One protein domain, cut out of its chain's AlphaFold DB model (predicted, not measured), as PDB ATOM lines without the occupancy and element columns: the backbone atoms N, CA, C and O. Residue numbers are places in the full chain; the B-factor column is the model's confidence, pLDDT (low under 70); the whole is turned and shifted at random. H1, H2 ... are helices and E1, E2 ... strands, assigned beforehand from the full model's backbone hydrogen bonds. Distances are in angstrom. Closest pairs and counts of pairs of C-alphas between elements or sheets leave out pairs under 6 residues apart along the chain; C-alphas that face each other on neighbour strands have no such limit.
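Overview. This is residues 31 to 81, 92 to 165 and 173 to 257 of the 257 residues of the protein "Type IX secretion system membrane protein PorP/SprF" of Sphingobacteriales bacterium (UniProt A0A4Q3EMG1). One twisted sheet wraps into a long half-open barrel, from E1 through E8, with E9 and E10 along the far side of E8; it stays open between E1 and those last strands. The short helix H1 lies inside this trough near the middle, H2 lies at one end, and the loop of residues 213 to 227 reaches past the strands at the other. The printed part has 210 residues, with elements in the order H1, E1, E2, H2, then E3 to E10. The sheet is branched and antiparallel, and the class is mostly strand. The whole is loose and elongated, with a radius of gyration of the C-alphas of 20.7 A and spans of 68 by 37 by 29 A.

Along the chain. H1, residues 34 to 37, begins at C-alpha 34 (21.305, 13.388, 23.365). E1 is residues 49 to 56 and E2 residues 66 to 76, 33.1 A long. H2 is residues 98 to 102. E3, residues 110 to 122, measures 38.8 A. E4, residues 125 to 141, measures 47.2 A and bends by 52 degrees at residue 138; its C-alpha 141 is at (6.854, 27.764, 12.772). E5, residues 144 to 159, measures 46.0 A, and E6, residues 183 to 197, 42.8 A. E7 is residues 201 to 208; E8, residues 230 to 242, measures 37.6 A. E9, residues 245 to 249, runs on into E10, residues 252 to 255, at 16 degrees; C-alpha 255 is at (35.365, 17.036, 14.683).

Arrangement. H1 is on the sheet at a height over the sheet of 4.4 A, only just clear of its level, and over none of its strands. Its Leu 37 and Ser 206 of E7 have C-alphas 7.1 A apart. E1 and E2 form a hairpin, with N 51 and O 71 2.8 A apart; E3 lies on the other side of E2, with N 70 and O 117 at 2.8 A. E3, E4 and E5 form a meander, each strand the antiparallel neighbour of the one before, with N 116 and O 131 at 2.8 A and N 136 and O 148 at 2.8 A. E5 and E6 pair at N 151 and O 191, 2.9 A. E6, E7, E8 and E9 form a second meander, with N 194 and O 205 at 2.8 A, N 204 and O 234 at 2.7 A, and N 239 and O 247 at 3.0 A. E10 lies on the same side of E8 as E9, with N 253 and O 233 at 3.3 A. E1 is apart from E8, E9 and E10. H2 is not on the sheet; its closest C-alpha to E8 is that of Glu 98, 8.0 A from Leu 240. In H2 every O i to N i+4 pair is within hydrogen-bond range; H1 is too short for one.

Size, cuts and confidence. The C-alphas of Glu 102 and Tyr 178, the two farthest apart, are 68.0 A apart. Residues 82 to 91 are cut out, a gap of 17.1 A between C-alphas 81 and 92, and residues 166 to 172, a gap of 15.0 A between C-alphas 165 and 173. The links H1 to E1 and E7 to E8 are long; in the latter, residues 215 to 216 pair with 224 to 225, antiparallel. Mean pLDDT of the printed part is 77.0, with 64 residues under 70, among them 173 to 183, 211 to 228 and 240 to 257.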
ATOM      1  N   VAL A  31      23.286   8.141  21.489       68.38
ATOM      2  CA  VAL A  31      22.003   7.753  20.880       68.38
ATOM      3  C   VAL A  31      20.915   7.562  21.941       68.38
ATOM      4  O   VAL A  31      19.752   7.874  21.704       68.38
ATOM      5  N   LEU A  32      21.290   7.093  23.136       72.00
ATOM      6  CA  LEU A  32      20.356   6.895  24.246       72.00
ATOM      7  C   LEU A  32      20.111   8.182  25.046       72.00
ATOM      8  O   LEU A  32      19.114   8.286  25.765       72.00
ATOM      9  N   ASN A  33      21.019   9.157  24.962       82.31
ATOM     10  CA  ASN A  33      20.929  10.387  25.733       82.31
ATOM     11  C   ASN A  33      21.588  11.589  25.035       82.31
ATOM     12  O   ASN A  33      22.694  12.009  25.385       82.31
ATOM     13  N   ASN A  34      20.860  12.190  24.090       83.75
ATOM     14  CA  ASN A  34      21.305  13.388  23.365       83.75
ATOM     15  C   ASN A  34      21.565  14.593  24.286       83.75
ATOM     16  O   ASN A  34      22.351  15.471  23.935       83.75
ATOM     17  N   TYR A  35      20.961  14.624  25.478       87.44
ATOM     18  CA  TYR A  35      21.182  15.676  26.470       87.44
ATOM     19  C   TYR A  35      22.644  15.740  26.956       87.44
ATOM     20  O   TYR A  35      23.152  16.827  27.218       87.44
ATOM     21  N   ILE A  36      23.364  14.609  26.982       84.12
ATOM     22  CA  ILE A  36      24.802  14.582  27.317       84.12
ATOM     23  C   ILE A  36      25.627  15.335  26.262       84.12
ATOM     24  O   ILE A  36      26.658  15.927  26.580       84.12
ATOM     25  N   LEU A  37      25.186  15.322  24.999       84.31
ATOM     26  CA  LEU A  37      25.895  15.968  23.899       84.31
ATOM     27  C   LEU A  37      25.487  17.422  23.686       84.31
ATOM     28  O   LEU A  37      26.335  18.268  23.377       84.31
ATOM     29  N   ASN A  38      24.199  17.723  23.819       90.38
ATOM     30  CA  ASN A  38      23.669  19.028  23.472       90.38
ATOM     31  C   ASN A  38      22.802  19.601  24.605       90.38
ATOM     32  O   ASN A  38      21.686  19.121  24.829       90.38
ATOM     33  N   PRO A  39      23.258  20.677  25.280       91.56
ATOM     34  CA  PRO A  39      22.482  21.300  26.347       91.56
ATOM     35  C   PRO A  39      21.178  21.939  25.849       91.56
ATOM     36  O   PRO A  39      20.285  22.158  26.660       91.56
ATOM     37  N   ALA A  40      21.011  22.191  24.546       92.94
ATOM     38  CA  ALA A  40      19.757  22.700  23.978       92.94
ATOM     39  C   ALA A  40      18.609  21.672  23.973       92.94
ATOM     40  O   ALA A  40      17.468  22.041  23.713       92.94
ATOM     41  N   VAL A  41      18.889  20.399  24.276       91.44
ATOM     42  CA  VAL A  41      17.871  19.340  24.421       91.44
ATOM     43  C   VAL A  41      17.194  19.389  25.805       91.44
ATOM     44  O   VAL A  41      16.160  18.760  26.024       91.44
ATOM     45  N   THR A  42      17.747  20.152  26.751       92.75
ATOM     46  CA  THR A  42      17.238  20.266  28.126       92.75
ATOM     47  C   THR A  42      15.773  20.704  28.151       92.75
ATOM     48  O   THR A  42      15.461  21.811  27.742       92.75
ATOM     49  N   GLY A  43      14.880  19.878  28.697       88.81
ATOM     50  CA  GLY A  43      13.456  20.227  28.805       88.81
ATOM     51  C   GLY A  43      12.662  20.097  27.498       88.81
ATOM     52  O   GLY A  43      11.535  20.575  27.425       88.81
ATOM     53  N   ILE A  44      13.207  19.414  26.482       89.00
ATOM     54  CA  ILE A  44      12.493  19.151  25.222       89.00
ATOM     55  C   ILE A  44      11.202  18.345  25.428       89.00
ATOM     56  O   ILE A  44      10.205  18.587  24.746       89.00
ATOM     57  N   GLU A  45      11.216  17.416  26.383       86.06
ATOM     58  CA  GLU A  45      10.082  16.563  26.732       86.06
ATOM     59  C   GLU A  45       9.080  17.301  27.633       86.06
ATOM     60  O   GLU A  45       9.380  18.350  28.199       86.06
ATOM     61  N   ASN A  46       7.860  16.772  27.751       83.12
ATOM     62  CA  ASN A  46       6.799  17.345  28.603       83.12
ATOM     63  C   ASN A  46       6.893  16.903  30.071       83.12
ATOM     64  O   ASN A  46       6.073  17.296  30.893       83.12
ATOM     65  N   TYR A  47       7.883  16.079  30.403       85.38
ATOM     66  CA  TYR A  47       8.061  15.476  31.715       85.38
ATOM     67  C   TYR A  47       9.488  15.692  32.229       85.38
ATOM     68  O   TYR A  47      10.400  16.037  31.472       85.38
ATOM     69  N   THR A  48       9.685  15.472  33.528       89.50
ATOM     70  CA  THR A  48      11.020  15.396  34.128       89.50
ATOM     71  C   THR A  48      11.666  14.074  33.734       89.50
ATOM     72  O   THR A  48      11.253  13.017  34.209       89.50
ATOM     73  N   ASP A  49      12.669  14.123  32.864       89.69
ATOM     74  CA  ASP A  49      13.425  12.949  32.439       89.69
ATOM     75  C   ASP A  49      14.555  12.686  33.435       89.69
ATOM     76  O   ASP A  49      15.366  13.574  33.704       89.69
ATOM     77  N   VAL A  50      14.606  11.472  33.987       92.31
ATOM     78  CA  VAL A  50      15.663  11.015  34.896       92.31
ATOM     79  C   VAL A  50      16.253   9.735  34.329       92.31
ATOM     80  O   VAL A  50      15.569   8.721  34.208       92.31
ATOM     81  N   LYS A  51      17.548   9.763  34.013       90.88
ATOM     82  CA  LYS A  51      18.282   8.613  33.479       90.88
ATOM     83  C   LYS A  51      19.469   8.295  34.369       90.88
ATOM     84  O   LYS A  51      20.284   9.166  34.667       90.88
ATOM     85  N   LEU A  52      19.578   7.025  34.735       91.31
ATOM     86  CA  LEU A  52      20.723   6.439  35.417       91.31
ATOM     87  C   LEU A  52      21.327   5.386  34.492       91.31
ATOM     88  O   LEU A  52      20.603   4.562  33.933       91.31
ATOM     89  N   SER A  53      22.645   5.394  34.330       88.62
ATOM     90  CA  SER A  53      23.331   4.362  33.557       88.62
ATOM     91  C   SER A  53      24.653   3.976  34.194       88.62
ATOM     92  O   SER A  53      25.395   4.829  34.685       88.62
ATOM     93  N   ASN A  54      24.942   2.680  34.145       88.75
ATOM     94  CA  ASN A  54      26.229   2.083  34.459       88.75
ATOM     95  C   ASN A  54      26.720   1.353  33.204       88.75
ATOM     96  O   ASN A  54      25.977   0.576  32.602       88.75
ATOM     97  N   ARG A  55      27.962   1.617  32.803       83.50
ATOM     98  CA  ARG A  55      28.582   1.031  31.616       83.50
ATOM     99  C   ARG A  55      29.938   0.442  31.970       83.50
ATOM    100  O   ARG A  55      30.848   1.177  32.342       83.50
ATOM    101  N   ASN A  56      30.084  -0.857  31.726       85.12
ATOM    102  CA  ASN A  56      31.339  -1.597  31.858       85.12
ATOM    103  C   ASN A  56      31.794  -2.015  30.456       85.12
ATOM    104  O   ASN A  56      31.061  -2.719  29.766       85.12
ATOM    105  N   GLN A  57      32.955  -1.542  29.997       69.44
ATOM    106  CA  GLN A  57      33.332  -1.682  28.579       69.44
ATOM    107  C   GLN A  57      34.149  -2.935  28.259       69.44
ATOM    108  O   GLN A  57      34.216  -3.319  27.098       69.44
ATOM    109  N   TRP A  58      34.742  -3.576  29.268       71.06
ATOM    110  CA  TRP A  58      35.568  -4.774  29.113       71.06
ATOM    111  C   TRP A  58      35.485  -5.581  30.408       71.06
ATOM    112  O   TRP A  58      36.123  -5.243  31.402       71.06
ATOM    113  N   THR A  59      34.635  -6.601  30.459       68.06
ATOM    114  CA  THR A  59      34.509  -7.441  31.656       68.06
ATOM    115  C   THR A  59      35.687  -8.418  31.730       68.06
ATOM    116  O   THR A  59      36.015  -9.072  30.746       68.06
ATOM    117  N   GLY A  60      36.343  -8.511  32.892       68.62
ATOM    118  CA  GLY A  60      37.454  -9.449  33.124       68.62
ATOM    119  C   GLY A  60      38.869  -8.885  32.941       68.62
ATOM    120  O   GLY A  60      39.828  -9.613  33.171       68.62
ATOM    121  N   ILE A  61      39.016  -7.606  32.583       74.50
ATOM    122  CA  ILE A  61      40.307  -6.902  32.587       74.50
ATOM    123  C   ILE A  61      40.378  -6.031  33.844       74.50
ATOM    124  O   ILE A  61      39.470  -5.233  34.096       74.50
ATOM    125  N   ASP A  62      41.443  -6.174  34.635       75.19
ATOM    126  CA  ASP A  62      41.657  -5.309  35.795       75.19
ATOM    127  C   ASP A  62      41.864  -3.854  35.344       75.19
ATOM    128  O   ASP A  62      42.582  -3.569  34.386       75.19
ATOM    129  N   GLY A  63      41.174  -2.922  36.001       73.81
ATOM    130  CA  GLY A  63      41.172  -1.514  35.608       73.81
ATOM    131  C   GLY A  63      40.337  -1.167  34.366       73.81
ATOM    132  O   GLY A  63      40.474  -0.057  33.847       73.81
ATOM    133  N   ALA A  64      39.459  -2.054  33.884       80.12
ATOM    134  CA  ALA A  64      38.568  -1.737  32.769       80.12
ATOM    135  C   ALA A  64      37.729  -0.458  33.011       80.12
ATOM    136  O   ALA A  64      37.295  -0.216  34.142       80.12
ATOM    137  N   PRO A  65      37.458   0.352  31.966       81.12
ATOM    138  CA  PRO A  65      36.629   1.546  32.079       81.12
ATOM    139  C   PRO A  65      35.207   1.243  32.564       81.12
ATOM    140  O   PRO A  65      34.461   0.491  31.922       81.12
ATOM    141  N   VAL A  66      34.841   1.889  33.669       86.25
ATOM    142  CA  VAL A  66      33.506   1.898  34.262       86.25
ATOM    143  C   VAL A  66      32.998   3.331  34.294       86.25
ATOM    144  O   VAL A  66      33.515   4.172  35.032       86.25
ATOM    145  N   THR A  67      31.943   3.595  33.531       87.38
ATOM    146  CA  THR A  67      31.301   4.907  33.468       87.38
ATOM    147  C   THR A  67      29.927   4.833  34.117       87.38
ATOM    148  O   THR A  67      29.098   4.004  33.752       87.38
ATOM    149  N   ASN A  68      29.672   5.722  35.068       89.62
ATOM    150  CA  ASN A  68      28.367   5.931  35.677       89.62
ATOM    151  C   ASN A  68      27.900   7.337  35.340       89.62
ATOM    152  O   ASN A  68      28.680   8.284  35.466       89.62
ATOM    153  N   TYR A  69      26.638   7.499  34.966       89.44
ATOM    154  CA  TYR A  69      26.051   8.828  34.872       89.44
ATOM    155  C   TYR A  69      24.626   8.855  35.402       89.44
ATOM    156  O   TYR A  69      23.868   7.891  35.294       89.44
ATOM    157  N   VAL A  70      24.284  10.013  35.951       92.81
ATOM    158  CA  VAL A  70      22.933  10.428  36.298       92.81
ATOM    159  C   VAL A  70      22.665  11.702  35.517       92.81
ATOM    160  O   VAL A  70      23.445  12.650  35.595       92.81
ATOM    161  N   SER A  71      21.568  11.741  34.775       93.31
ATOM    162  CA  SER A  71      21.093  12.963  34.136       93.31
ATOM    163  C   SER A  71      19.637  13.194  34.489       93.31
ATOM    164  O   SER A  71      18.826  12.279  34.363       93.31
ATOM    165  N   ILE A  72      19.318  14.418  34.887       95.19
ATOM    166  CA  ILE A  72      17.958  14.876  35.137       95.19
ATOM    167  C   ILE A  72      17.722  16.161  34.354       95.19
ATOM    168  O   ILE A  72      18.563  17.056  34.382       95.19
ATOM    169  N   HIS A  73      16.600  16.275  33.652       94.50
ATOM    170  CA  HIS A  73      16.177  17.544  33.071       94.50
ATOM    171  C   HIS A  73      14.661  17.652  33.003       94.50
ATOM    172  O   HIS A  73      13.965  16.659  32.815       94.50
ATOM    173  N   ALA A  74      14.151  18.872  33.120       93.06
ATOM    174  CA  ALA A  74      12.722  19.147  33.106       93.06
ATOM    175  C   ALA A  74      12.415  20.443  32.346       93.06
ATOM    176  O   ALA A  74      13.223  21.383  32.382       93.06
ATOM    177  N   PRO A  75      11.253  20.523  31.677       92.56
ATOM    178  CA  PRO A  75      10.726  21.792  31.205       92.56
ATOM    179  C   PRO A  75      10.255  22.662  32.384       92.56
ATOM    180  O   PRO A  75       9.754  22.168  33.391       92.56
ATOM    181  N   ILE A  76      10.368  23.978  32.234       90.56
ATOM    182  CA  ILE A  76       9.844  25.001  33.141       90.56
ATOM    183  C   ILE A  76       8.878  25.879  32.347       90.56
ATOM    184  O   ILE A  76       9.246  26.448  31.317       90.56
ATOM    185  N   GLY A  77       7.652  26.027  32.855       80.06
ATOM    186  CA  GLY A  77       6.633  26.885  32.240       80.06
ATOM    187  C   GLY A  77       6.027  26.308  30.960       80.06
ATOM    188  O   GLY A  77       5.494  27.057  30.152       80.06
ATOM    189  N   LYS A  78       6.115  24.989  30.764       80.00
ATOM    190  CA  LYS A  78       5.496  24.299  29.634       80.00
ATOM    191  C   LYS A  78       4.084  23.858  30.015       80.00
ATOM    192  O   LYS A  78       3.904  23.145  30.996       80.00
ATOM    193  N   SER A  79       3.106  24.294  29.235       67.25
ATOM    194  CA  SER A  79       1.670  24.017  29.393       67.25
ATOM    195  C   SER A  79       1.204  22.780  28.606       67.25
ATOM    196  O   SER A  79       0.014  22.477  28.568       67.25
ATOM    197  N   ASP A  80       2.127  22.068  27.953       70.12
ATOM    198  CA  ASP A  80       1.803  20.998  27.013       70.12
ATOM    199  C   ASP A  80       1.348  19.712  27.729       70.12
ATOM    200  O   ASP A  80       2.138  19.031  28.383       70.12
ATOM    201  N   LEU A  81       0.062  19.379  27.572       66.69
ATOM    202  CA  LEU A  81      -0.605  18.204  28.149       66.69
ATOM    203  C   LEU A  81      -0.590  16.975  27.226       66.69
ATOM    204  O   LEU A  81      -1.268  15.984  27.507       66.69
ATOM    205  N   GLY A  92      -4.864   3.468  24.361       71.44
ATOM    206  CA  GLY A  92      -4.644   2.229  23.589       71.44
ATOM    207  C   GLY A  92      -4.166   2.428  22.139       71.44
ATOM    208  O   GLY A  92      -4.123   1.468  21.377       71.44
ATOM    209  N   THR A  93      -3.839   3.659  21.743       70.56
ATOM    210  CA  THR A  93      -3.307   4.036  20.434       70.56
ATOM    211  C   THR A  93      -1.848   4.460  20.562       70.56
ATOM    212  O   THR A  93      -1.428   4.997  21.586       70.56
ATOM    213  N   ASN A  94      -1.052   4.235  19.515       68.38
ATOM    214  CA  ASN A  94       0.358   4.611  19.501       68.38
ATOM    215  C   ASN A  94       0.506   6.149  19.596       68.38
ATOM    216  O   ASN A  94       0.192   6.845  18.624       68.38
ATOM    217  N   PRO A  95       1.046   6.710  20.699       68.69
ATOM    218  CA  PRO A  95       1.188   8.160  20.860       68.69
ATOM    219  C   PRO A  95       2.234   8.770  19.912       68.69
ATOM    220  O   PRO A  95       2.398   9.987  19.891       68.69
ATOM    221  N   ARG A  96       2.962   7.946  19.142       72.12
ATOM    222  CA  ARG A  96       3.924   8.352  18.102       72.12
ATOM    223  C   ARG A  96       3.555   7.853  16.691       72.12
ATOM    224  O   ARG A  96       4.410   7.918  15.807       72.12
ATOM    225  N   GLY A  97       2.324   7.370  16.489       69.25
ATOM    226  CA  GLY A  97       1.794   6.958  15.178       69.25
ATOM    227  C   GLY A  97       1.408   8.141  14.276       69.25
ATOM    228  O   GLY A  97       1.677   9.295  14.611       69.25
ATOM    229  N   GLU A  98       0.740   7.872  13.151       67.06
ATOM    230  CA  GLU A  98       0.393   8.880  12.126       67.06
ATOM    231  C   GLU A  98      -0.336  10.108  12.693       67.06
ATOM    232  O   GLU A  98       0.031  11.250  12.407       67.06
ATOM    233  N   GLN A  99      -1.287   9.895  13.607       66.56
ATOM    234  CA  GLN A  99      -2.042  10.975  14.246       66.56
ATOM    235  C   GLN A  99      -1.143  11.975  15.002       66.56
ATOM    236  O   GLN A  99      -1.468  13.166  15.067       66.56
ATOM    237  N   TYR A 100      -0.010  11.525  15.560       71.56
ATOM    238  CA  TYR A 100       0.961  12.413  16.210       71.56
ATOM    239  C   TYR A 100       1.625  13.346  15.198       71.56
ATOM    240  O   TYR A 100       1.873  14.503  15.525       71.56
ATOM    241  N   TRP A 101       1.887  12.858  13.983       70.44
ATOM    242  CA  TRP A 101       2.608  13.575  12.931       70.44
ATOM    243  C   TRP A 101       1.703  14.604  12.254       70.44
ATOM    244  O   TRP A 101       2.111  15.746  12.017       70.44
ATOM    245  N   GLU A 102       0.448  14.228  12.002       70.50
ATOM    246  CA  GLU A 102      -0.558  15.112  11.412       70.50
ATOM    247  C   GLU A 102      -0.912  16.273  12.345       70.50
ATOM    248  O   GLU A 102      -0.935  17.431  11.919       70.50
ATOM    249  N   ASN A 103      -1.096  15.972  13.636       70.94
ATOM    250  CA  ASN A 103      -1.506  16.939  14.656       70.94
ATOM    251  C   ASN A 103      -0.328  17.488  15.474       70.94
ATOM    252  O   ASN A 103      -0.524  18.005  16.581       70.94
ATOM    253  N   TYR A 104       0.912  17.329  15.005       79.31
ATOM    254  CA  TYR A 104       2.059  17.913  15.690       79.31
ATOM    255  C   TYR A 104       2.001  19.434  15.599       79.31
ATOM    256  O   TYR A 104       1.968  20.009  14.508       79.31
ATOM    257  N   THR A 105       2.049  20.078  16.757       79.12
ATOM    258  CA  THR A 105       2.224  21.520  16.878       79.12
ATOM    259  C   THR A 105       3.458  21.800  17.716       79.12
ATOM    260  O   THR A 105       3.761  21.086  18.674       79.12
ATOM    261  N   ALA A 106       4.189  22.838  17.336       83.62
ATOM    262  CA  ALA A 106       5.337  23.312  18.077       83.62
ATOM    263  C   ALA A 106       4.893  23.733  19.486       83.62
ATOM    264  O   ALA A 106       3.912  24.462  19.641       83.62
ATOM    265  N   ALA A 107       5.609  23.255  20.506       80.00
ATOM    266  CA  ALA A 107       5.340  23.628  21.888       80.00
ATOM    267  C   ALA A 107       5.489  25.147  22.086       80.00
ATOM    268  O   ALA A 107       6.329  25.788  21.444       80.00
ATOM    269  N   GLU A 108       4.698  25.707  23.003       85.44
ATOM    270  CA  GLU A 108       4.807  27.112  23.400       85.44
ATOM    271  C   GLU A 108       6.232  27.446  23.874       85.44
ATOM    272  O   GLU A 108       6.957  26.553  24.335       85.44
ATOM    273  N   PRO A 109       6.665  28.717  23.761       89.94
ATOM    274  CA  PRO A 109       7.971  29.112  24.252       89.94
ATOM    275  C   PRO A 109       8.128  28.763  25.733       89.94
ATOM    276  O   PRO A 109       7.340  29.210  26.563       89.94
ATOM    277  N   HIS A 110       9.149  27.983  26.066       92.06
ATOM    278  CA  HIS A 110       9.385  27.535  27.437       92.06
ATOM    279  C   HIS A 110      10.875  27.398  27.719       92.06
ATOM    280  O   HIS A 110      11.724  27.411  26.822       92.06
ATOM    281  N   HIS A 111      11.187  27.279  29.001       94.94
ATOM    282  CA  HIS A 111      12.546  27.105  29.483       94.94
ATOM    283  C   HIS A 111      12.766  25.644  29.868       94.94
ATOM    284  O   HIS A 111      11.817  24.911  30.125       94.94
ATOM    285  N   GLY A 112      14.015  25.214  29.928       94.94
ATOM    286  CA  GLY A 112      14.400  23.901  30.419       94.94
ATOM    287  C   GLY A 112      15.578  24.040  31.363       94.94
ATOM    288  O   GLY A 112      16.486  24.830  31.107       94.94
ATOM    289  N   ILE A 113      15.566  23.274  32.451       96.44
ATOM    290  CA  ILE A 113      16.706  23.157  33.359       96.44
ATOM    291  C   ILE A 113      17.131  21.702  33.464       96.44
ATOM    292  O   ILE A 113      16.299  20.791  33.423       96.44
ATOM    293  N   GLY A 114      18.431  21.485  33.594       95.81
ATOM    294  CA  GLY A 114      18.974  20.152  33.728       95.81
ATOM    295  C   GLY A 114      20.228  20.108  34.573       95.81
ATOM    296  O   GLY A 114      20.884  21.110  34.856       95.81
ATOM    297  N   PHE A 115      20.545  18.894  34.992       95.50
ATOM    298  CA  PHE A 115      21.722  18.557  35.756       95.50
ATOM    299  C   PHE A 115      22.264  17.205  35.293       95.50
ATOM    300  O   PHE A 115      21.505  16.282  34.990       95.50
ATOM    301  N   ILE A 116      23.585  17.093  35.213       92.75
ATOM    302  CA  ILE A 116      24.294  15.855  34.895       92.75
ATOM    303  C   ILE A 116      25.414  15.689  35.910       92.75
ATOM    304  O   ILE A 116      26.210  16.605  36.119       92.75
ATOM    305  N   ALA A 117      25.491  14.500  36.495       92.44
ATOM    306  CA  ALA A 117      26.644  14.038  37.242       92.44
ATOM    307  C   ALA A 117      27.186  12.776  36.572       92.44
ATOM    308  O   ALA A 117      26.445  11.830  36.306       92.44
ATOM    309  N   LEU A 118      28.483  12.765  36.299       90.19
ATOM    310  CA  LEU A 118      29.171  11.670  35.635       90.19
ATOM    311  C   LEU A 118      30.408  11.291  36.438       90.19
ATOM    312  O   LEU A 118      31.163  12.151  36.888       90.19
ATOM    313  N   ASN A 119      30.617   9.993  36.604       90.31
ATOM    314  CA  ASN A 119      31.807   9.428  37.213       90.31
ATOM    315  C   ASN A 119      32.358   8.327  36.307       90.31
ATOM    316  O   ASN A 119      31.725   7.286  36.131       90.31
ATOM    317  N   ASP A 120      33.531   8.567  35.738       87.88
ATOM    318  CA  ASP A 120      34.215   7.676  34.811       87.88
ATOM    319  C   ASP A 120      35.550   7.230  35.403       87.88
ATOM    320  O   ASP A 120      36.453   8.041  35.624       87.88
ATOM    321  N   LYS A 121      35.668   5.932  35.668       86.31
ATOM    322  CA  LYS A 121      36.865   5.314  36.225       86.31
ATOM    323  C   LYS A 121      37.495   4.424  35.167       86.31
ATOM    324  O   LYS A 121      36.906   3.419  34.791       86.31
ATOM    325  N   ALA A 122      38.704   4.755  34.733       83.44
ATOM    326  CA  ALA A 122      39.485   3.961  33.791       83.44
ATOM    327  C   ALA A 122      40.874   3.702  34.387       83.44
ATOM    328  O   ALA A 122      41.709   4.605  34.463       83.44
ATOM    329  N   GLY A 123      41.111   2.472  34.846       81.50
ATOM    330  CA  GLY A 123      42.345   2.077  35.524       81.50
ATOM    331  C   GLY A 123      42.640   2.953  36.742       81.50
ATOM    332  O   GLY A 123      41.852   3.018  37.689       81.50
ATOM    333  N   TYR A 124      43.776   3.647  36.691       78.12
ATOM    334  CA  TYR A 124      44.265   4.551  37.738       78.12
ATOM    335  C   TYR A 124      43.740   5.988  37.621       78.12
ATOM    336  O   TYR A 124      44.070   6.841  38.446       78.12
ATOM    337  N   ILE A 125      42.933   6.272  36.596       80.69
ATOM    338  CA  ILE A 125      42.356   7.590  36.348       80.69
ATOM    339  C   ILE A 125      40.886   7.559  36.761       80.69
ATOM    340  O   ILE A 125      40.100   6.763  36.247       80.69
ATOM    341  N   ASN A 126      40.503   8.468  37.655       86.00
ATOM    342  CA  ASN A 126      39.107   8.708  38.002       86.00
ATOM    343  C   ASN A 126      38.708  10.127  37.594       86.00
ATOM    344  O   ASN A 126      39.341  11.102  38.002       86.00
ATOM    345  N   ARG A 127      37.655  10.257  36.794       86.19
ATOM    346  CA  ARG A 127      37.128  11.534  36.321       86.19
ATOM    347  C   ARG A 127      35.707  11.703  36.819       86.19
ATOM    348  O   ARG A 127      34.821  10.963  36.411       86.19
ATOM    349  N   TRP A 128      35.484  12.733  37.622       87.81
ATOM    350  CA  TRP A 128      34.138  13.153  37.979       87.81
ATOM    351  C   TRP A 128      33.805  14.466  37.283       87.81
ATOM    352  O   TRP A 128      34.662  15.339  37.133       87.81
ATOM    353  N   SER A 129      32.563  14.593  36.840       89.25
ATOM    354  CA  SER A 129      32.036  15.779  36.181       89.25
ATOM    355  C   SER A 129      30.648  16.072  36.716       89.25
ATOM    356  O   SER A 129      29.833  15.165  36.883       89.25
ATOM    357  N   VAL A 130      30.397  17.340  37.013       93.19
ATOM    358  CA  VAL A 130      29.085  17.832  37.414       93.19
ATOM    359  C   VAL A 130      28.795  19.084  36.609       93.19
ATOM    360  O   VAL A 130      29.596  20.018  36.616       93.19
ATOM    361  N   SER A 131      27.647  19.120  35.940       92.88
ATOM    362  CA  SER A 131      27.224  20.267  35.140       92.88
ATOM    363  C   SER A 131      25.734  20.529  35.283       92.88
ATOM    364  O   SER A 131      24.939  19.590  35.313       92.88
ATOM    365  N   ALA A 132      25.365  21.802  35.306       95.31
ATOM    366  CA  ALA A 132      23.996  22.256  35.143       95.31
ATOM    367  C   ALA A 132      23.806  22.796  33.723       95.31
ATOM    368  O   ALA A 132      24.727  23.379  33.143       95.31
ATOM    369  N   SER A 133      22.615  22.617  33.169       95.62
ATOM    370  CA  SER A 133      22.237  23.132  31.861       95.62
ATOM    371  C   SER A 133      20.978  23.980  31.947       95.62
ATOM    372  O   SER A 133      20.125  23.806  32.822       95.62
ATOM    373  N   TYR A 134      20.861  24.885  30.990       96.12
ATOM    374  CA  TYR A 134      19.669  25.672  30.765       96.12
ATOM    375  C   TYR A 134      19.418  25.778  29.265       96.12
ATOM    376  O   TYR A 134      20.350  26.023  28.497       96.12
ATOM    377  N   ALA A 135      18.165  25.618  28.855       96.62
ATOM    378  CA  ALA A 135      17.744  25.807  27.476       96.62
ATOM    379  C   ALA A 135      16.500  26.687  27.386       96.62
ATOM    380  O   ALA A 135      15.676  26.745  28.297       96.62
ATOM    381  N   TYR A 136      16.367  27.367  26.257       95.12
ATOM    382  CA  TYR A 136      15.185  28.117  25.883       95.12
ATOM    383  C   TYR A 136      14.672  27.600  24.545       95.12
ATOM    384  O   TYR A 136      15.420  27.569  23.568       95.12
ATOM    385  N   HIS A 137      13.408  27.192  24.514       94.50
ATOM    386  CA  HIS A 137      12.726  26.637  23.353       94.50
ATOM    387  C   HIS A 137      11.795  27.699  22.782       94.50
ATOM    388  O   HIS A 137      10.958  28.237  23.503       94.50
ATOM    389  N   ARG A 138      11.924  27.998  21.488       93.38
ATOM    390  CA  ARG A 138      11.098  28.982  20.787       93.38
ATOM    391  C   ARG A 138      10.555  28.399  19.475       93.38
ATOM    392  O   ARG A 138      11.349  28.059  18.593       93.38
ATOM    393  N   PRO A 139       9.227  28.307  19.300       92.00
ATOM    394  CA  PRO A 139       8.634  27.932  18.024       92.00
ATOM    395  C   PRO A 139       8.971  28.991  16.964       92.00
ATOM    396  O   PRO A 139       8.755  30.187  17.169       92.00
ATOM    397  N   ILE A 140       9.532  28.560  15.832       91.44
ATOM    398  CA  ILE A 140       9.763  29.417  14.651       91.44
ATOM    399  C   ILE A 140       8.602  29.267  13.666       91.44
ATOM    400  O   ILE A 140       8.268  30.191  12.928       91.44
ATOM    401  N   SER A 141       7.980  28.092  13.642       90.50
ATOM    402  CA  SER A 141       6.854  27.764  12.772       90.50
ATOM    403  C   SER A 141       5.852  26.895  13.522       90.50
ATOM    404  O   SER A 141       6.144  26.404  14.609       90.50
ATOM    405  N   ILE A 142       4.684  26.657  12.924       85.25
ATOM    406  CA  ILE A 142       3.595  25.875  13.539       85.25
ATOM    407  C   ILE A 142       4.046  24.447  13.895       85.25
ATOM    408  O   ILE A 142       3.525  23.867  14.839       85.25
ATOM    409  N   LYS A 143       5.032  23.892  13.176       87.50
ATOM    410  CA  LYS A 143       5.553  22.526  13.370       87.50
ATOM    411  C   LYS A 143       7.032  22.464  13.759       87.50
ATOM    412  O   LYS A 143       7.564  21.369  13.896       87.50
ATOM    413  N   THR A 144       7.711  23.601  13.909       90.38
ATOM    414  CA  THR A 144       9.169  23.623  14.100       90.38
ATOM    415  C   THR A 144       9.559  24.516  15.261       90.38
ATOM    416  O   THR A 144       9.231  25.708  15.286       90.38
ATOM    417  N   THR A 145      10.341  23.944  16.171       93.44
ATOM    418  CA  THR A 145      10.887  24.629  17.338       93.44
ATOM    419  C   THR A 145      12.400  24.684  17.252       93.44
ATOM    420  O   THR A 145      13.058  23.685  16.971       93.44
ATOM    421  N   LEU A 146      12.957  25.863  17.518       94.94
ATOM    422  CA  LEU A 146      14.383  26.041  17.743       94.94
ATOM    423  C   LEU A 146      14.614  26.216  19.234       94.94
ATOM    424  O   LEU A 146      13.996  27.073  19.863       94.94
ATOM    425  N   SER A 147      15.541  25.452  19.789       94.88
ATOM    426  CA  SER A 147      16.056  25.678  21.124       94.88
ATOM    427  C   SER A 147      17.521  26.077  21.104       94.88
ATOM    428  O   SER A 147      18.309  25.671  20.246       94.88
ATOM    429  N   ALA A 148      17.872  26.911  22.069       96.06
ATOM    430  CA  ALA A 148      19.234  27.313  22.357       96.06
ATOM    431  C   ALA A 148      19.512  27.011  23.823       96.06
ATOM    432  O   ALA A 148      18.696  27.337  24.684       96.06
ATOM    433  N   GLY A 149      20.650  26.391  24.113       94.75
ATOM    434  CA  GLY A 149      21.008  26.037  25.479       94.75
ATOM    435  C   GLY A 149      22.490  26.166  25.753       94.75
ATOM    436  O   GLY A 149      23.321  26.150  24.846       94.75
ATOM    437  N   PHE A 150      22.815  26.288  27.030       94.19
ATOM    438  CA  PHE A 150      24.178  26.297  27.533       94.19
ATOM    439  C   PHE A 150      24.280  25.387  28.752       94.19
ATOM    440  O   PHE A 150      23.294  25.134  29.446       94.19
ATOM    441  N   ASN A 151      25.477  24.883  29.014       93.25
ATOM    442  CA  ASN A 151      25.795  24.201  30.256       93.25
ATOM    443  C   ASN A 151      27.058  24.777  30.878       93.25
ATOM    444  O   ASN A 151      27.957  25.261  30.189       93.25
ATOM    445  N   ALA A 152      27.109  24.714  32.200       92.44
ATOM    446  CA  ALA A 152      28.255  25.106  32.994       92.44
ATOM    447  C   ALA A 152      28.462  24.078  34.105       92.44
ATOM    448  O   ALA A 152      27.512  23.600  34.729       92.44
ATOM    449  N   GLY A 153      29.713  23.723  34.342       91.31
ATOM    450  CA  GLY A 153      30.073  22.664  35.257       91.31
ATOM    451  C   GLY A 153      31.543  22.673  35.619       91.31
ATOM    452  O   GLY A 153      32.320  23.549  35.230       91.31
ATOM    453  N   ILE A 154      31.919  21.665  36.386       90.31
ATOM    454  CA  ILE A 154      33.292  21.406  36.783       90.31
ATOM    455  C   ILE A 154      33.591  19.931  36.568       90.31
ATOM    456  O   ILE A 154      32.791  19.055  36.893       90.31
ATOM    457  N   THR A 155      34.778  19.672  36.040       88.00
ATOM    458  CA  THR A 155      35.290  18.329  35.814       88.00
ATOM    459  C   THR A 155      36.623  18.217  36.525       88.00
ATOM    460  O   THR A 155      37.539  19.007  36.280       88.00
ATOM    461  N   SER A 156      36.756  17.237  37.410       86.50
ATOM    462  CA  SER A 156      38.023  16.935  38.060       86.50
ATOM    463  C   SER A 156      38.536  15.581  37.616       86.50
ATOM    464  O   SER A 156      37.782  14.621  37.462       86.50
ATOM    465  N   VAL A 157      39.844  15.515  37.422       84.44
ATOM    466  CA  VAL A 157      40.565  14.289  37.103       84.44
ATOM    467  C   VAL A 157      41.501  14.003  38.261       84.44
ATOM    468  O   VAL A 157      42.328  14.850  38.602       84.44
ATOM    469  N   ASN A 158      41.347  12.828  38.857       83.25
ATOM    470  CA  ASN A 158      42.255  12.278  39.843       83.25
ATOM    471  C   ASN A 158      43.075  11.149  39.212       83.25
ATOM    472  O   ASN A 158      42.542  10.362  38.425       83.25
ATOM    473  N   ILE A 159      44.356  11.079  39.563       76.75
ATOM    474  CA  ILE A 159      45.269  10.018  39.140       76.75
ATOM    475  C   ILE A 159      45.908   9.433  40.397       76.75
ATOM    476  O   ILE A 159      46.625  10.141  41.111       76.75
ATOM    477  N   ASP A 160      45.661   8.147  40.640       69.06
ATOM    478  CA  ASP A 160      46.309   7.390  41.712       69.06
ATOM    479  C   ASP A 160      47.647   6.839  41.204       69.06
ATOM    480  O   ASP A 160      47.704   5.928  40.379       69.06
ATOM    481  N   ARG A 161      48.742   7.446  41.669       63.75
ATOM    482  CA  ARG A 161      50.110   7.144  41.218       63.75
ATOM    483  C   ARG A 161      50.769   6.026  42.022       63.75
ATOM    484  O   ARG A 161      51.833   5.562  41.639       63.75
ATOM    485  N   THR A 162      50.134   5.569  43.104       59.78
ATOM    486  CA  THR A 162      50.694   4.545  44.006       59.78
ATOM    487  C   THR A 162      50.664   3.132  43.422       59.78
ATOM    488  O   THR A 162      51.337   2.242  43.931       59.78
ATOM    489  N   LYS A 163      49.905   2.927  42.340       57.31
ATOM    490  CA  LYS A 163      49.704   1.629  41.677       57.31
ATOM    491  C   LYS A 163      50.306   1.563  40.272       57.31
ATOM    492  O   LYS A 163      50.057   0.606  39.546       57.31
ATOM    493  N   ILE A 164      51.054   2.592  39.878       60.22
ATOM    494  CA  ILE A 164      51.697   2.679  38.571       60.22
ATOM    495  C   ILE A 164      53.081   2.018  38.673       60.22
ATOM    496  O   ILE A 164      54.047   2.659  39.074       60.22
ATOM    497  N   ASP A 165      53.167   0.734  38.324       55.62
ATOM    498  CA  ASP A 165      54.421  -0.032  38.263       55.62
ATOM    499  C   ASP A 165      55.081   0.126  36.879       55.62
ATOM    500  O   ASP A 165      55.118  -0.796  36.066       55.62
ATOM    501  N   ASP A 173      61.494  13.217  35.220       55.25
ATOM    502  CA  ASP A 173      60.166  13.343  34.602       55.25
ATOM    503  C   ASP A 173      59.242  14.298  35.405       55.25
ATOM    504  O   ASP A 173      58.816  13.970  36.521       55.25
ATOM    505  N   PRO A 174      58.853  15.469  34.853       54.69
ATOM    506  CA  PRO A 174      57.990  16.450  35.520       54.69
ATOM    507  C   PRO A 174      56.558  15.964  35.795       54.69
ATOM    508  O   PRO A 174      55.843  16.588  36.582       54.69
ATOM    509  N   VAL A 175      56.117  14.886  35.138       53.19
ATOM    510  CA  VAL A 175      54.807  14.251  35.329       53.19
ATOM    511  C   VAL A 175      54.875  13.181  36.423       53.19
ATOM    512  O   VAL A 175      53.868  12.983  37.106       53.19
ATOM    513  N   ILE A 176      56.047  12.559  36.651       57.47
ATOM    514  CA  ILE A 176      56.244  11.392  37.540       57.47
ATOM    515  C   ILE A 176      57.057  11.712  38.828       57.47
ATOM    516  O   ILE A 176      56.924  10.995  39.819       57.47
ATOM    517  N   GLY A 177      57.757  12.851  38.904       51.03
ATOM    518  CA  GLY A 177      58.694  13.195  39.990       51.03
ATOM    519  C   GLY A 177      58.203  13.060  41.449       51.03
ATOM    520  O   GLY A 177      57.115  13.528  41.792       51.03
ATOM    521  N   TYR A 178      59.072  12.442  42.273       47.00
ATOM    522  CA  TYR A 178      59.227  12.295  43.746       47.00
ATOM    523  C   TYR A 178      58.031  12.261  44.725       47.00
ATOM    524  O   TYR A 178      58.243  11.926  45.888       47.00
ATOM    525  N   ASN A 179      56.795  12.561  44.328       53.56
ATOM    526  CA  ASN A 179      55.647  12.581  45.239       53.56
ATOM    527  C   ASN A 179      54.642  11.470  44.906       53.56
ATOM    528  O   ASN A 179      53.921  11.549  43.911       53.56
ATOM    529  N   ASN A 180      54.531  10.488  45.807       50.44
ATOM    530  CA  ASN A 180      53.503   9.434  45.838       50.44
ATOM    531  C   ASN A 180      52.108   9.977  46.238       50.44
ATOM    532  O   ASN A 180      51.403   9.371  47.042       50.44
ATOM    533  N   GLY A 181      51.717  11.149  45.731       54.41
ATOM    534  CA  GLY A 181      50.441  11.798  46.043       54.41
ATOM    535  C   GLY A 181      49.436  11.720  44.893       54.41
ATOM    536  O   GLY A 181      49.816  11.740  43.720       54.41
ATOM    537  N   GLU A 182      48.146  11.676  45.230       57.62
ATOM    538  CA  GLU A 182      47.046  11.816  44.271       57.62
ATOM    539  C   GLU A 182      47.149  13.156  43.523       57.62
ATOM    540  O   GLU A 182      47.102  14.235  44.124       57.62
ATOM    541  N   LEU A 183      47.283  13.110  42.193       66.12
ATOM    542  CA  LEU A 183      47.310  14.321  41.376       66.12
ATOM    543  C   LEU A 183      45.883  14.672  40.946       66.12
ATOM    544  O   LEU A 183      45.376  14.165  39.945       66.12
ATOM    545  N   ARG A 184      45.241  15.569  41.702       74.25
ATOM    546  CA  ARG A 184      43.901  16.084  41.395       74.25
ATOM    547  C   ARG A 184      43.971  17.382  40.599       74.25
ATOM    548  O   ARG A 184      44.532  18.375  41.063       74.25
ATOM    549  N   LYS A 185      43.321  17.415  39.434       75.44
ATOM    550  CA  LYS A 185      43.138  18.639  38.643       75.44
ATOM    551  C   LYS A 185      41.680  18.902  38.330       75.44
ATOM    552  O   LYS A 185      41.066  18.150  37.577       75.44
ATOM    553  N   THR A 186      41.174  20.021  38.832       81.62
ATOM    554  CA  THR A 186      39.829  20.519  38.537       81.62
ATOM    555  C   THR A 186      39.878  21.538  37.408       81.62
ATOM    556  O   THR A 186      40.754  22.401  37.375       81.62
ATOM    557  N   LYS A 187      38.936  21.427  36.475       81.31
ATOM    558  CA  LYS A 187      38.737  22.347  35.358       81.31
ATOM    559  C   LYS A 187      37.279  22.787  35.337       81.31
ATOM    560  O   LYS A 187      36.399  21.994  35.663       81.31
ATOM    561  N   ALA A 188      37.036  24.028  34.937       85.75
ATOM    562  CA  ALA A 188      35.694  24.469  34.584       85.75
ATOM    563  C   ALA A 188      35.328  23.937  33.192       85.75
ATOM    564  O   ALA A 188      36.178  23.869  32.302       85.75
ATOM    565  N   GLU A 189      34.065  23.579  33.016       82.94
ATOM    566  CA  GLU A 189      33.498  23.106  31.763       82.94
ATOM    567  C   GLU A 189      32.310  23.990  31.401       82.94
ATOM    568  O   GLU A 189      31.422  24.220  32.214       82.94
ATOM    569  N   VAL A 190      32.317  24.523  30.184       88.88
ATOM    570  CA  VAL A 190      31.204  25.301  29.633       88.88
ATOM    571  C   VAL A 190      30.950  24.800  28.225       88.88
ATOM    572  O   VAL A 190      31.896  24.482  27.494       88.88
ATOM    573  N   GLY A 191      29.685  24.736  27.848       89.56
ATOM    574  CA  GLY A 191      29.247  24.375  26.514       89.56
ATOM    575  C   GLY A 191      27.997  25.145  26.116       89.56
ATOM    576  O   GLY A 191      27.313  25.757  26.936       89.56
ATOM    577  N   ALA A 192      27.731  25.136  24.820       91.88
ATOM    578  CA  ALA A 192      26.586  25.782  24.209       91.88
ATOM    579  C   ALA A 192      26.096  24.932  23.041       91.88
ATOM    580  O   ALA A 192      26.876  24.222  22.405       91.88
ATOM    581  N   GLY A 193      24.807  25.007  22.747       93.06
ATOM    582  CA  GLY A 193      24.218  24.285  21.636       93.06
ATOM    583  C   GLY A 193      22.957  24.941  21.109       93.06
ATOM    584  O   GLY A 193      22.310  25.745  21.781       93.06
ATOM    585  N   LEU A 194      22.634  24.572  19.879       95.00
ATOM    586  CA  LEU A 194      21.381  24.855  19.202       95.00
ATOM    587  C   LEU A 194      20.756  23.523  18.797       95.00
ATOM    588  O   LEU A 194      21.468  22.584  18.428       95.00
ATOM    589  N   TRP A 195      19.434  23.443  18.863       94.75
ATOM    590  CA  TRP A 195      18.685  22.255  18.482       94.75
ATOM    591  C   TRP A 195      17.381  22.655  17.798       94.75
ATOM    592  O   TRP A 195      16.507  23.281  18.385       94.75
ATOM    593  N   LEU A 196      17.264  22.325  16.521       93.69
ATOM    594  CA  LEU A 196      16.069  22.504  15.716       93.69
ATOM    595  C   LEU A 196      15.335  21.169  15.657       93.69
ATOM    596  O   LEU A 196      15.940  20.154  15.317       93.69
ATOM    597  N   TYR A 197      14.049  21.151  15.977       91.69
ATOM    598  CA  TYR A 197      13.278  19.914  15.982       91.69
ATOM    599  C   TYR A 197      11.832  20.119  15.538       91.69
ATOM    600  O   TYR A 197      11.230  21.179  15.737       91.69
ATOM    601  N   ALA A 198      11.305  19.064  14.931       89.12
ATOM    602  CA  ALA A 198       9.936  18.889  14.476       89.12
ATOM    603  C   ALA A 198       9.485  17.443  14.783       89.12
ATOM    604  O   ALA A 198      10.196  16.689  15.456       89.12
ATOM    605  N   ALA A 199       8.299  17.044  14.318       82.38
ATOM    606  CA  ALA A 199       7.808  15.670  14.486       82.38
ATOM    607  C   ALA A 199       8.679  14.630  13.755       82.38
ATOM    608  O   ALA A 199       8.931  13.535  14.264       82.38
ATOM    609  N   ASP A 200       9.126  15.010  12.563       84.81
ATOM    610  CA  ASP A 200       9.761  14.194  11.533       84.81
ATOM    611  C   ASP A 200      11.283  14.353  11.507       84.81
ATOM    612  O   ASP A 200      11.984  13.391  11.214       84.81
ATOM    613  N   TYR A 201      11.828  15.515  11.868       87.94
ATOM    614  CA  TYR A 201      13.276  15.735  11.856       87.94
ATOM    615  C   TYR A 201      13.808  16.431  13.105       87.94
ATOM    616  O   TYR A 201      13.103  17.137  13.827       87.94
ATOM    617  N   PHE A 202      15.107  16.264  13.333       90.44
ATOM    618  CA  PHE A 202      15.868  17.044  14.297       90.44
ATOM    619  C   PHE A 202      17.281  17.313  13.782       90.44
ATOM    620  O   PHE A 202      17.909  16.462  13.159       90.44
ATOM    621  N   VAL A 203      17.792  18.508  14.046       92.44
ATOM    622  CA  VAL A 203      19.147  18.930  13.691       92.44
ATOM    623  C   VAL A 203      19.713  19.737  14.848       92.44
ATOM    624  O   VAL A 203      19.135  20.730  15.274       92.44
ATOM    625  N   GLY A 204      20.858  19.320  15.352       89.56
ATOM    626  CA  GLY A 204      21.533  19.900  16.492       89.56
ATOM    627  C   GLY A 204      22.993  20.181  16.203       89.56
ATOM    628  O   GLY A 204      23.695  19.377  15.593       89.56
ATOM    629  N   VAL A 205      23.463  21.311  16.710       91.50
ATOM    630  CA  VAL A 205      24.887  21.630  16.776       91.50
ATOM    631  C   VAL A 205      25.232  22.003  18.202       91.50
ATOM    632  O   VAL A 205      24.512  22.771  18.837       91.50
ATOM    633  N   SER A 206      26.321  21.465  18.732       88.81
ATOM    634  CA  SER A 206      26.814  21.866  20.044       88.81
ATOM    635  C   SER A 206      28.326  21.931  20.077       88.81
ATOM    636  O   SER A 206      29.040  21.297  19.300       88.81
ATOM    637  N   VAL A 207      28.818  22.745  20.997       87.62
ATOM    638  CA  VAL A 207      30.221  22.835  21.346       87.62
ATOM    639  C   VAL A 207      30.343  22.640  22.849       87.62
ATOM    640  O   VAL A 207      29.677  23.311  23.638       87.62
ATOM    641  N   GLN A 208      31.187  21.701  23.252       84.88
ATOM    642  CA  GLN A 208      31.507  21.453  24.654       84.88
ATOM    643  C   GLN A 208      32.958  21.811  24.933       84.88
ATOM    644  O   GLN A 208      33.794  21.814  24.028       84.88
ATOM    645  N   ASN A 209      33.278  22.016  26.211       77.25
ATOM    646  CA  ASN A 209      34.628  22.355  26.660       77.25
ATOM    647  C   ASN A 209      35.144  23.675  26.047       77.25
ATOM    648  O   ASN A 209      36.314  23.780  25.690       77.25
ATOM    649  N   ILE A 210      34.275  24.693  25.959       74.31
ATOM    650  CA  ILE A 210      34.588  26.030  25.418       74.31
ATOM    651  C   ILE A 210      35.696  26.723  26.227       74.31
ATOM    652  O   ILE A 210      36.481  27.490  25.671       74.31
ATOM    653  N   VAL A 211      35.781  26.468  27.540       69.50
ATOM    654  CA  VAL A 211      36.775  27.112  28.414       69.50
ATOM    655  C   VAL A 211      38.184  26.648  28.046       69.50
ATOM    656  O   VAL A 211      38.656  25.619  28.521       69.50
ATOM    657  N   ALA A 212      38.891  27.422  27.228       50.50
ATOM    658  CA  ALA A 212      40.289  27.187  26.893       50.50
ATOM    659  C   ALA A 212      41.195  27.439  28.117       50.50
ATOM    660  O   ALA A 212      41.659  28.550  28.353       50.50
ATOM    661  N   GLY A 213      41.443  26.410  28.927       46.91
ATOM    662  CA  GLY A 213      42.436  26.452  30.003       46.91
ATOM    663  C   GLY A 213      43.728  25.755  29.585       46.91
ATOM    664  O   GLY A 213      43.699  24.569  29.255       46.91
ATOM    665  N   LYS A 214      44.874  26.450  29.643       40.09
ATOM    666  CA  LYS A 214      46.195  25.799  29.592       40.09
ATOM    667  C   LYS A 214      46.342  24.945  30.845       40.09
ATOM    668  O   LYS A 214      46.560  25.470  31.934       40.09
ATOM    669  N   VAL A 215      46.206  23.629  30.726       45.44
ATOM    670  CA  VAL A 215      46.412  22.745  31.876       45.44
ATOM    671  C   VAL A 215      47.846  22.255  31.813       45.44
ATOM    672  O   VAL A 215      48.127  21.195  31.264       45.44
ATOM    673  N   SER A 216      48.757  23.055  32.366       38.56
ATOM    674  CA  SER A 216      50.157  22.656  32.487       38.56
ATOM    675  C   SER A 216      50.305  21.634  33.612       38.56
ATOM    676  O   SER A 216      49.906  21.887  34.750       38.56
ATOM    677  N   PHE A 217      50.800  20.437  33.297       48.06
ATOM    678  CA  PHE A 217      51.177  19.408  34.278       48.06
ATOM    679  C   PHE A 217      52.633  19.536  34.740       48.06
ATOM    680  O   PHE A 217      53.015  18.824  35.657       48.06
ATOM    681  N   ALA A 218      53.389  20.494  34.198       40.78
ATOM    682  CA  ALA A 218      54.786  20.738  34.537       40.78
ATOM    683  C   ALA A 218      55.054  22.235  34.792       40.78
ATOM    684  O   ALA A 218      54.389  23.109  34.232       40.78
ATOM    685  N   LYS A 219      56.055  22.538  35.627       43.56
ATOM    686  CA  LYS A 219      56.537  23.907  35.916       43.56
ATOM    687  C   LYS A 219      57.345  24.529  34.757       43.56
ATOM    688  O   LYS A 219      57.784  25.667  34.876       43.56
ATOM    689  N   THR A 220      57.498  23.802  33.648       41.19
ATOM    690  CA  THR A 220      58.138  24.242  32.400       41.19
ATOM    691  C   THR A 220      57.072  24.403  31.315       41.19
ATOM    692  O   THR A 220      56.200  23.548  31.164       41.19
ATOM    693  N   ASN A 221      57.136  25.512  30.576       46.50
ATOM    694  CA  ASN A 221      56.129  25.981  29.611       46.50
ATOM    695  C   ASN A 221      55.910  25.079  28.374       46.50
ATOM    696  O   ASN A 221      55.013  25.372  27.585       46.50
ATOM    697  N   ASP A 222      56.665  23.990  28.209       43.81
ATOM    698  CA  ASP A 222      56.717  23.225  26.953       43.81
ATOM    699  C   ASP A 222      55.705  22.068  26.850       43.81
ATOM    700  O   ASP A 222      55.522  21.504  25.775       43.81
ATOM    701  N   TYR A 223      54.974  21.747  27.926       44.44
ATOM    702  CA  TYR A 223      53.991  20.643  27.948       44.44
ATOM    703  C   TYR A 223      52.567  21.095  28.318       44.44
ATOM    704  O   TYR A 223      51.808  20.387  28.988       44.44
ATOM    705  N   ALA A 224      52.176  22.301  27.899       43.78
ATOM    706  CA  ALA A 224      50.812  22.787  28.075       43.78
ATOM    707  C   ALA A 224      49.853  22.063  27.111       43.78
ATOM    708  O   ALA A 224      49.806  22.354  25.919       43.78
ATOM    709  N   THR A 225      49.038  21.134  27.622       48.28
ATOM    710  CA  THR A 225      47.916  20.589  26.840       48.28
ATOM    711  C   THR A 225      46.834  21.663  26.729       48.28
ATOM    712  O   THR A 225      46.208  22.029  27.732       48.28
ATOM    713  N   ASN A 226      46.625  22.178  25.516       53.09
ATOM    714  CA  ASN A 226      45.525  23.090  25.210       53.09
ATOM    715  C   ASN A 226      44.187  22.367  25.400       53.09
ATOM    716  O   ASN A 226      44.012  21.230  24.960       53.09
ATOM    717  N   ASN A 227      43.232  23.021  26.064       58.84
ATOM    718  CA  ASN A 227      41.868  22.515  26.096       58.84
ATOM    719  C   ASN A 227      41.228  22.751  24.724       58.84
ATOM    720  O   ASN A 227      40.938  23.890  24.366       58.84
ATOM    721  N   THR A 228      41.068  21.683  23.945       67.06
ATOM    722  CA  THR A 228      40.446  21.735  22.620       67.06
ATOM    723  C   THR A 228      38.924  21.636  22.767       67.06
ATOM    724  O   THR A 228      38.453  20.636  23.333       67.06
ATOM    725  N   PRO A 229      38.148  22.615  22.269       75.00
ATOM    726  CA  PRO A 229      36.695  22.504  22.234       75.00
ATOM    727  C   PRO A 229      36.279  21.319  21.352       75.00
ATOM    728  O   PRO A 229      36.901  21.049  20.324       75.00
ATOM    729  N   ASN A 230      35.232  20.596  21.757       79.38
ATOM    730  CA  ASN A 230      34.676  19.496  20.964       79.38
ATOM    731  C   ASN A 230      33.398  19.978  20.286       79.38
ATOM    732  O   ASN A 230      32.498  20.467  20.970       79.38
ATOM    733  N   TYR A 231      33.328  19.822  18.966       83.00
ATOM    734  CA  TYR A 231      32.162  20.181  18.168       83.00
ATOM    735  C   TYR A 231      31.368  18.926  17.818       83.00
ATOM    736  O   TYR A 231      31.936  17.948  17.322       83.00
ATOM    737  N   PHE A 232      30.061  18.992  18.042       83.81
ATOM    738  CA  PHE A 232      29.109  17.941  17.728       83.81
ATOM    739  C   PHE A 232      28.101  18.465  16.716       83.81
ATOM    740  O   PHE A 232      27.551  19.561  16.863       83.81
ATOM    741  N   LEU A 233      27.865  17.661  15.687       85.81
ATOM    742  CA  LEU A 233      26.790  17.848  14.730       85.81
ATOM    743  C   LEU A 233      25.944  16.583  14.756       85.81
ATOM    744  O   LEU A 233      26.438  15.507  14.425       85.81
ATOM    745  N   THR A 234      24.684  16.739  15.133       85.44
ATOM    746  CA  THR A 234      23.695  15.667  15.174       85.44
ATOM    747  C   THR A 234      22.587  16.031  14.205       85.44
ATOM    748  O   THR A 234      22.026  17.115  14.288       85.44
ATOM    749  N   ALA A 235      22.235  15.143  13.293       86.25
ATOM    750  CA  ALA A 235      21.019  15.291  12.510       86.25
ATOM    751  C   ALA A 235      20.275  13.968  12.531       86.25
ATOM    752  O   ALA A 235      20.900  12.921  12.682       86.25
ATOM    753  N   GLY A 236      18.962  14.012  12.382       83.50
ATOM    754  CA  GLY A 236      18.190  12.825  12.114       83.50
ATOM    755  C   GLY A 236      16.842  13.120  11.496       83.50
ATOM    756  O   GLY A 236      16.243  14.171  11.723       83.50
ATOM    757  N   TYR A 237      16.391  12.170  10.691       83.00
ATOM    758  CA  TYR A 237      15.101  12.205  10.020       83.00
ATOM    759  C   TYR A 237      14.369  10.896  10.302       83.00
ATOM    760  O   TYR A 237      14.983   9.825  10.336       83.00
ATOM    761  N   ARG A 238      13.068  10.997  10.557       79.44
ATOM    762  CA  ARG A 238      12.179   9.881  10.855       79.44
ATOM    763  C   ARG A 238      11.306   9.612   9.643       79.44
ATOM    764  O   ARG A 238      10.509  10.457   9.246       79.44
ATOM    765  N   PHE A 239      11.438   8.416   9.083       73.94
ATOM    766  CA  PHE A 239      10.561   7.934   8.019       73.94
ATOM    767  C   PHE A 239       9.502   7.006   8.615       73.94
ATOM    768  O   PHE A 239       9.857   6.048   9.308       73.94
ATOM    769  N   LEU A 240       8.224   7.282   8.336       63.94
ATOM    770  CA  LEU A 240       7.131   6.360   8.636       63.94
ATOM    771  C   LEU A 240       7.081   5.345   7.496       63.94
ATOM    772  O   LEU A 240       6.804   5.711   6.353       63.94
ATOM    773  N   LEU A 241       7.418   4.090   7.782       59.94
ATOM    774  CA  LEU A 241       7.335   3.008   6.795       59.94
ATOM    775  C   LEU A 241       5.971   2.306   6.878       59.94
ATOM    776  O   LEU A 241       5.456   1.836   5.866       59.94
ATOM    777  N   THR A 242       5.381   2.234   8.075       59.28
ATOM    778  CA  THR A 242       4.040   1.701   8.401       59.28
ATOM    779  C   THR A 242       3.635   2.243   9.788       59.28
ATOM    780  O   THR A 242       4.508   2.736  10.501       59.28
ATOM    781  N   GLU A 243       2.366   2.129  10.204       54.94
ATOM    782  CA  GLU A 243       1.823   2.631  11.491       54.94
ATOM    783  C   GLU A 243       2.659   2.265  12.746       54.94
ATOM    784  O   GLU A 243       2.681   3.027  13.717       54.94
ATOM    785  N   ASP A 244       3.409   1.156  12.698       55.41
ATOM    786  CA  ASP A 244       4.211   0.632  13.815       55.41
ATOM    787  C   ASP A 244       5.737   0.666  13.596       55.41
ATOM    788  O   ASP A 244       6.498   0.315  14.503       55.41
ATOM    789  N   LEU A 245       6.221   1.080  12.414       48.75
ATOM    790  CA  LEU A 245       7.648   1.021  12.075       48.75
ATOM    791  C   LEU A 245       8.200   2.389  11.657       48.75
ATOM    792  O   LEU A 245       7.885   2.911  10.586       48.75
ATOM    793  N   ASN A 246       9.105   2.916  12.485       52.53
ATOM    794  CA  ASN A 246       9.822   4.165  12.242       52.53
ATOM    795  C   ASN A 246      11.319   3.899  12.056       52.53
ATOM    796  O   ASN A 246      11.954   3.289  12.919       52.53
ATOM    797  N   LEU A 247      11.896   4.407  10.965       60.22
ATOM    798  CA  LEU A 247      13.346   4.421  10.760       60.22
ATOM    799  C   LEU A 247      13.897   5.783  11.179       60.22
ATOM    800  O   LEU A 247      13.426   6.807  10.689       60.22
ATOM    801  N   ILE A 248      14.895   5.789  12.064       66.44
ATOM    802  CA  ILE A 248      15.631   6.998  12.439       66.44
ATOM    803  C   ILE A 248      17.058   6.851  11.928       66.44
ATOM    804  O   ILE A 248      17.822   6.035  12.440       66.44
ATOM    805  N   GLU A 249      17.424   7.657  10.939       48.53
ATOM    806  CA  GLU A 249      18.819   7.784  10.524       48.53
ATOM    807  C   GLU A 249      19.463   8.928  11.297       48.53
ATOM    808  O   GLU A 249      18.914  10.026  11.319       48.53
ATOM    809  N   THR A 250      20.615   8.690  11.931       53.22
ATOM    810  CA  THR A 250      21.361   9.733  12.648       53.22
ATOM    811  C   THR A 250      22.820   9.812  12.204       53.22
ATOM    812  O   THR A 250      23.666   9.143  12.805       53.22
ATOM    813  N   PRO A 251      23.167  10.608  11.178       51.06
ATOM    814  CA  PRO A 251      24.562  10.933  10.915       51.06
ATOM    815  C   PRO A 251      25.102  11.852  12.022       51.06
ATOM    816  O   PRO A 251      24.584  12.948  12.247       51.06
ATOM    817  N   GLU A 252      26.165  11.420  12.706       47.03
ATOM    818  CA  GLU A 252      26.914  12.256  13.648       47.03
ATOM    819  C   GLU A 252      28.358  12.431  13.166       47.03
ATOM    820  O   GLU A 252      29.038  11.459  12.828       47.03
ATOM    821  N   LYS A 253      28.843  13.678  13.147       49.06
ATOM    822  CA  LYS A 253      30.253  13.988  12.877       49.06
ATOM    823  C   LYS A 253      30.858  14.678  14.090       49.06
ATOM    824  O   LYS A 253      30.494  15.804  14.420       49.06
ATOM    825  N   ILE A 254      31.828  14.014  14.710       52.38
ATOM    826  CA  ILE A 254      32.640  14.578  15.789       52.38
ATOM    827  C   ILE A 254      33.925  15.103  15.153       52.38
ATOM    828  O   ILE A 254      34.714  14.328  14.613       52.38
ATOM    829  N   SER A 255      34.138  16.419  15.196       42.41
ATOM    830  CA  SER A 255      35.365  17.036  14.683       42.41
ATOM    831  C   SER A 255      36.191  17.593  15.834       42.41
ATOM    832  O   SER A 255      35.699  18.386  16.636       42.41
ATOM    833  N   LYS A 256      37.471  17.217  15.875       41.38
ATOM    834  CA  LYS A 256      38.498  17.887  16.680       41.38
ATOM    835  C   LYS A 256      39.298  18.804  15.755       41.38
ATOM    836  O   LYS A 256      39.658  18.376  14.661       41.38
ATOM    837  N   LYS A 257      39.525  20.048  16.164       37.47
ATOM    838  CA  LYS A 257      40.510  20.950  15.554       37.47
ATOM    839  C   LYS A 257      41.538  21.327  16.607       37.47
ATOM    840  O   LYS A 257      41.133  21.439  17.787       37.47
TER     841      LYS A 257